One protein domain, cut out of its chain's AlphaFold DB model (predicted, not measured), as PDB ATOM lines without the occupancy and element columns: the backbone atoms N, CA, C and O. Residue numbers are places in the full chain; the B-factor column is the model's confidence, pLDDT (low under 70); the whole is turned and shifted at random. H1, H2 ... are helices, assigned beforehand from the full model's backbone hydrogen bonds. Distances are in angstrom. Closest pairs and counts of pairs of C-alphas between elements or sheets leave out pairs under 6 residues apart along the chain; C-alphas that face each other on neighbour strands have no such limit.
ATOM      1  N   ARG A 286     -37.684 -10.864  11.635       98.25
ATOM      2  CA  ARG A 286     -37.328  -9.444  11.427       98.25
ATOM      3  C   ARG A 286     -35.822  -9.171  11.373       98.25
ATOM      4  O   ARG A 286     -35.441  -8.163  10.785       98.25
ATOM      5  N   ASP A 287     -35.014  -9.990  12.042       98.12
ATOM      6  CA  ASP A 287     -33.571  -9.809  12.135       98.12
ATOM      7  C   ASP A 287     -32.934 -10.250  10.807       98.12
ATOM      8  O   ASP A 287     -32.210  -9.454  10.208       98.12
ATOM      9  N   LEU A 288     -33.375 -11.387  10.245       98.31
ATOM     10  CA  LEU A 288     -33.074 -11.773   8.859       98.31
ATOM     11  C   LEU A 288     -33.534 -10.701   7.864       98.31
ATOM     12  O   LEU A 288     -32.730 -10.182   7.099       98.31
ATOM     13  N   CYS A 289     -34.797 -10.270   7.919       98.19
ATOM     14  CA  CYS A 289     -35.341  -9.302   6.956       98.19
ATOM     15  C   CYS A 289     -34.706  -7.908   7.010       98.19
ATOM     16  O   CYS A 289     -34.877  -7.110   6.089       98.19
ATOM     17  N   LYS A 290     -34.012  -7.570   8.100       97.69
ATOM     18  CA  LYS A 290     -33.236  -6.328   8.191       97.69
ATOM     19  C   LYS A 290     -31.968  -6.401   7.336       97.69
ATOM     20  O   LYS A 290     -31.508  -5.373   6.844       97.69
ATOM     21  N   VAL A 291     -31.409  -7.597   7.225       97.19
ATOM     22  CA  VAL A 291     -30.101  -7.901   6.651       97.19
ATOM     23  C   VAL A 291     -30.242  -8.413   5.210       97.19
ATOM     24  O   VAL A 291     -29.447  -8.041   4.353       97.19
ATOM     25  N   LYS A 292     -31.326  -9.148   4.934       97.56
ATOM     26  CA  LYS A 292     -31.719  -9.705   3.638       97.56
ATOM     27  C   LYS A 292     -33.227  -9.496   3.390       97.56
ATOM     28  O   LYS A 292     -34.029 -10.395   3.642       97.56
ATOM     29  N   PRO A 293     -33.663  -8.291   2.972       97.44
ATOM     30  CA  PRO A 293     -35.085  -7.966   2.785       97.44
ATOM     31  C   PRO A 293     -35.830  -8.839   1.765       97.44
ATOM     32  O   PRO A 293     -37.059  -8.884   1.792       97.44
ATOM     33  N   GLU A 294     -35.098  -9.480   0.859       97.56
ATOM     34  CA  GLU A 294     -35.583 -10.383  -0.183       97.56
ATOM     35  C   GLU A 294     -35.757 -11.841   0.266       97.56
ATOM     36  O   GLU A 294     -36.216 -12.647  -0.541       97.56
ATOM     37  N   ALA A 295     -35.409 -12.184   1.514       97.88
ATOM     38  CA  ALA A 295     -35.559 -13.548   2.017       97.88
ATOM     39  C   ALA A 295     -37.028 -14.013   1.980       97.88
ATOM     40  O   ALA A 295     -37.955 -13.222   2.180       97.88
ATOM     41  N   VAL A 296     -37.244 -15.311   1.775       97.56
ATOM     42  CA  VAL A 296     -38.556 -15.927   1.504       97.56
ATOM     43  C   VAL A 296     -39.596 -15.680   2.607       97.56
ATOM     44  O   VAL A 296     -40.795 -15.575   2.342       97.56
ATOM     45  N   VAL A 297     -39.135 -15.510   3.849       97.88
ATOM     46  CA  VAL A 297     -39.970 -15.244   5.034       97.88
ATOM     47  C   VAL A 297     -40.367 -13.768   5.191       97.88
ATOM     48  O   VAL A 297     -41.191 -13.410   6.042       97.88
ATOM     49  N   CYS A 298     -39.793 -12.864   4.394       97.56
ATOM     50  CA  CYS A 298     -39.977 -11.430   4.561       97.56
ATOM     51  C   CYS A 298     -41.293 -10.930   3.968       97.56
ATOM     52  O   CYS A 298     -41.497 -10.863   2.761       97.56
ATOM     53  N   GLY A 299     -42.196 -10.494   4.853       94.81
ATOM     54  CA  GLY A 299     -43.522  -9.995   4.470       94.81
ATOM     55  C   GLY A 299     -44.585 -11.088   4.349       94.81
ATOM     56  O   GLY A 299     -45.759 -10.752   4.202       94.81
ATOM     57  N   THR A 300     -44.183 -12.351   4.474       95.56
ATOM     58  CA  THR A 300     -45.031 -13.546   4.512       95.56
ATOM     59  C   THR A 300     -45.210 -14.030   5.951       95.56
ATOM     60  O   THR A 300     -46.340 -14.110   6.429       95.56
ATOM     61  N   GLU A 301     -44.107 -14.234   6.671       97.31
ATOM     62  CA  GLU A 301     -44.114 -14.791   8.022       97.31
ATOM     63  C   GLU A 301     -44.258 -13.740   9.132       97.31
ATOM     64  O   GLU A 301     -44.030 -12.530   8.966       97.31
ATOM     65  N   ASN A 302     -44.624 -14.203  10.331       97.50
ATOM     66  CA  ASN A 302     -44.688 -13.349  11.510       97.50
ATOM     67  C   ASN A 302     -43.288 -12.836  11.885       97.50
ATOM     68  O   ASN A 302     -42.457 -13.564  12.414       97.50
ATOM     69  N   LYS A 303     -43.073 -11.525  11.741       97.38
ATOM     70  CA  LYS A 303     -41.815 -10.823  12.066       97.38
ATOM     71  C   LYS A 303     -41.265 -11.076  13.480       97.38
ATOM     72  O   LYS A 303     -40.091 -10.801  13.723       97.38
ATOM     73  N   ASN A 304     -42.104 -11.502  14.426       98.06
ATOM     74  CA  ASN A 304     -41.702 -11.790  15.805       98.06
ATOM     75  C   ASN A 304     -41.487 -13.284  16.105       98.06
ATOM     76  O   ASN A 304     -41.039 -13.571  17.216       98.06
ATOM     77  N   ALA A 305     -41.815 -14.187  15.175       98.44
ATOM     78  CA  ALA A 305     -41.490 -15.609  15.275       98.44
ATOM     79  C   ALA A 305     -39.975 -15.820  15.135       98.44
ATOM     80  O   ALA A 305     -39.303 -15.013  14.479       98.44
ATOM     81  N   THR A 306     -39.444 -16.862  15.780       98.44
ATOM     82  CA  THR A 306     -38.070 -17.318  15.526       98.44
ATOM     83  C   THR A 306     -38.026 -18.044  14.189       98.44
ATOM     84  O   THR A 306     -39.032 -18.625  13.775       98.44
ATOM     85  N   LEU A 307     -36.884 -18.005  13.512       98.69
ATOM     86  CA  LEU A 307     -36.689 -18.730  12.257       98.69
ATOM     87  C   LEU A 307     -36.859 -20.244  12.467       98.69
ATOM     88  O   LEU A 307     -37.506 -20.888  11.652       98.69
ATOM     89  N   GLU A 308     -36.410 -20.782  13.604       98.12
ATOM     90  CA  GLU A 308     -36.648 -22.170  14.022       98.12
ATOM     91  C   GLU A 308     -38.147 -22.498  14.090       98.12
ATOM     92  O   GLU A 308     -38.582 -23.459  13.471       98.12
ATOM     93  N   SER A 309     -38.974 -21.655  14.725       98.38
ATOM     94  CA  SER A 309     -40.424 -21.914  14.796       98.38
ATOM     95  C   SER A 309     -41.127 -21.842  13.435       98.38
ATOM     96  O   SER A 309     -42.201 -22.413  13.258       98.38
ATOM     97  N   VAL A 310     -40.542 -21.116  12.475       98.50
ATOM     98  CA  VAL A 310     -41.017 -21.094  11.088       98.50
ATOM     99  C   VAL A 310     -40.618 -22.393  10.385       98.50
ATOM    100  O   VAL A 310     -41.474 -23.015   9.763       98.50
ATOM    101  N   LEU A 311     -39.366 -22.837  10.538       98.50
ATOM    102  CA  LEU A 311     -38.882 -24.115  10.004       98.50
ATOM    103  C   LEU A 311     -39.708 -25.300  10.528       98.50
ATOM    104  O   LEU A 311     -40.155 -26.122   9.736       98.50
ATOM    105  N   GLU A 312     -40.008 -25.332  11.829       97.81
ATOM    106  CA  GLU A 312     -40.872 -26.341  12.465       97.81
ATOM    107  C   GLU A 312     -42.309 -26.353  11.920       97.81
ATOM    108  O   GLU A 312     -43.019 -27.347  12.063       97.81
ATOM    109  N   SER A 313     -42.764 -25.248  11.321       97.62
ATOM    110  CA  SER A 313     -44.116 -25.136  10.764       97.62
ATOM    111  C   SER A 313     -44.235 -25.634   9.323       97.62
ATOM    112  O   SER A 313     -45.356 -25.793   8.830       97.62
ATOM    113  N   TYR A 314     -43.108 -25.854   8.643       97.94
ATOM    114  CA  TYR A 314     -43.089 -26.304   7.258       97.94
ATOM    115  C   TYR A 314     -43.392 -27.796   7.132       97.94
ATOM    116  O   TYR A 314     -43.103 -28.597   8.016       97.94
ATOM    117  N   ASP A 315     -43.988 -28.163   5.997       96.50
ATOM    118  CA  ASP A 315     -44.159 -29.561   5.621       96.50
ATOM    119  C   ASP A 315     -42.784 -30.127   5.218       96.50
ATOM    120  O   ASP A 315     -42.173 -29.623   4.270       96.50
ATOM    121  N   PRO A 316     -42.268 -31.157   5.908       94.25
ATOM    122  CA  PRO A 316     -40.933 -31.675   5.640       94.25
ATOM    123  C   PRO A 316     -40.793 -32.337   4.259       94.25
ATOM    124  O   PRO A 316     -39.675 -32.512   3.777       94.25
ATOM    125  N   ALA A 317     -41.901 -32.652   3.578       94.44
ATOM    126  CA  ALA A 317     -41.882 -33.154   2.206       94.44
ATOM    127  C   ALA A 317     -41.671 -32.048   1.147       94.44
ATOM    128  O   ALA A 317     -41.595 -32.350  -0.049       94.44
ATOM    129  N   THR A 318     -41.601 -30.770   1.541       96.12
ATOM    130  CA  THR A 318     -41.423 -29.637   0.620       96.12
ATOM    131  C   THR A 318     -40.007 -29.057   0.672       96.12
ATOM    132  O   THR A 318     -39.153 -29.428   1.477       96.12
ATOM    133  N   LYS A 319     -39.747 -28.108  -0.236       97.50
ATOM    134  CA  LYS A 319     -38.481 -27.368  -0.319       97.50
ATOM    135  C   LYS A 319     -38.438 -26.146   0.605       97.50
ATOM    136  O   LYS A 319     -37.472 -25.385   0.537       97.50
ATOM    137  N   ASP A 320     -39.469 -25.897   1.411       97.94
ATOM    138  CA  ASP A 320     -39.604 -24.627   2.135       97.94
ATOM    139  C   ASP A 320     -38.479 -24.454   3.168       97.94
ATOM    140  O   ASP A 320     -37.818 -23.412   3.193       97.94
ATOM    141  N   ALA A 321     -38.162 -25.517   3.919       98.06
ATOM    142  CA  ALA A 321     -37.071 -25.517   4.893       98.06
ATOM    143  C   ALA A 321     -35.706 -25.239   4.244       98.06
ATOM    144  O   ALA A 321     -35.009 -24.311   4.656       98.06
ATOM    145  N   GLN A 322     -35.335 -25.967   3.181       97.62
ATOM    146  CA  GLN A 322     -34.055 -25.721   2.502       97.62
ATOM    147  C   GLN A 322     -34.004 -24.359   1.804       97.62
ATOM    148  O   GLN A 322     -32.932 -23.775   1.705       97.62
ATOM    149  N   THR A 323     -35.147 -23.809   1.380       98.00
ATOM    150  CA  THR A 323     -35.200 -22.460   0.794       98.00
ATOM    151  C   THR A 323     -34.882 -21.404   1.850       98.00
ATOM    152  O   THR A 323     -34.065 -20.521   1.600       98.00
ATOM    153  N   LEU A 324     -35.476 -21.518   3.044       98.44
ATOM    154  CA  LEU A 324     -35.177 -20.624   4.162       98.44
ATOM    155  C   LEU A 324     -33.734 -20.787   4.654       98.44
ATOM    156  O   LEU A 324     -33.043 -19.792   4.862       98.44
ATOM    157  N   MET A 325     -33.239 -22.019   4.782       98.19
ATOM    158  CA  MET A 325     -31.838 -22.245   5.146       98.19
ATOM    159  C   MET A 325     -30.881 -21.692   4.087       98.19
ATOM    160  O   MET A 325     -29.889 -21.062   4.436       98.19
ATOM    161  N   ASN A 326     -31.209 -21.806   2.798       97.75
ATOM    162  CA  ASN A 326     -30.435 -21.173   1.732       97.75
ATOM    163  C   ASN A 326     -30.438 -19.637   1.828       97.75
ATOM    164  O   ASN A 326     -29.489 -18.992   1.385       97.75
ATOM    165  N   ASP A 327     -31.470 -19.035   2.428       97.88
ATOM    166  CA  ASP A 327     -31.458 -17.605   2.715       97.88
ATOM    167  C   ASP A 327     -30.504 -17.202   3.840       97.88
ATOM    168  O   ASP A 327     -30.006 -16.074   3.801       97.88
ATOM    169  N   LEU A 328     -30.248 -18.117   4.780       97.88
ATOM    170  CA  LEU A 328     -29.344 -17.954   5.919       97.88
ATOM    171  C   LEU A 328     -27.884 -18.290   5.608       97.88
ATOM    172  O   LEU A 328     -27.007 -17.818   6.325       97.88
ATOM    173  N   ARG A 329     -27.598 -19.043   4.542       94.31
ATOM    174  CA  ARG A 329     -26.220 -19.348   4.121       94.31
ATOM    175  C   ARG A 329     -25.373 -18.082   4.026       94.31
ATOM    176  O   ARG A 329     -25.824 -17.067   3.486       94.31
TER     177      ARG A 329
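What this domain is: This is residues 286 to 329 of the 916 residues of the protein "Pullulanase" of Vibrio sp. JCM 19236 (UniProt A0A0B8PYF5). Three short helices are strung on a winding chain, with H1 at one end of the longest axis, the bare loop of residues 314 to 319 sticking out at the other, and H2 and H3 between them. A long looping stretch without a named element, residues 292 to 306, leads from H1 to H2. The printed part has 44 residues with three named helices, in the order H1, H2, H3, and no named strand. The class is all helix, though under half of the residues, 20 of 44, are in named elements. The whole is compact, with a radius of gyration of the C-alphas of 9.7 A and spans of 29 by 19 by 15 A.

Where its parts are: H1, residues 286 to 291, measures 8.8 A from first to last C-alpha and begins with C-alpha 286 at (-37.328, -9.444, 11.427). H2, residues 307 to 311, measures 6.2 A and begins with C-alpha 307 at (-36.689, -18.730, 12.257). H3, residues 320 to 328, is the longest helix at 12.8 A and ends with C-alpha 328 at (-29.344, -17.954, 5.919).

How they stand to each other: H1 touches no helix. H1 and H2 are apart. H1 and H3 are close but not clearly touching, the closest C-alphas being those of Leu 288 and Leu 328, 7.8 A apart. These two helices run the same way at a steep tilt of 50 degrees. H2 and H3 only just touch, with 3 pairs of C-alphas within 8 A, and their closest C-alphas are those of Leu 311 and Ala 321, 5.6 A apart. Every O i to N i+4 pair is within hydrogen-bond range in H2 and H3, and 1 of 2 is in H1.

The domain as a whole: The two C-alphas farthest apart, those of Lys 290 and Ala 317, are 28.8 A apart. The printed part has no cut. The link from H1 to H2 is long, with 15 residues, and that from H2 to H3 is short, with 8. Residues 314 to 319 stand free. The mean pLDDT of the printed part is 97.5, and no printed residue is under 70.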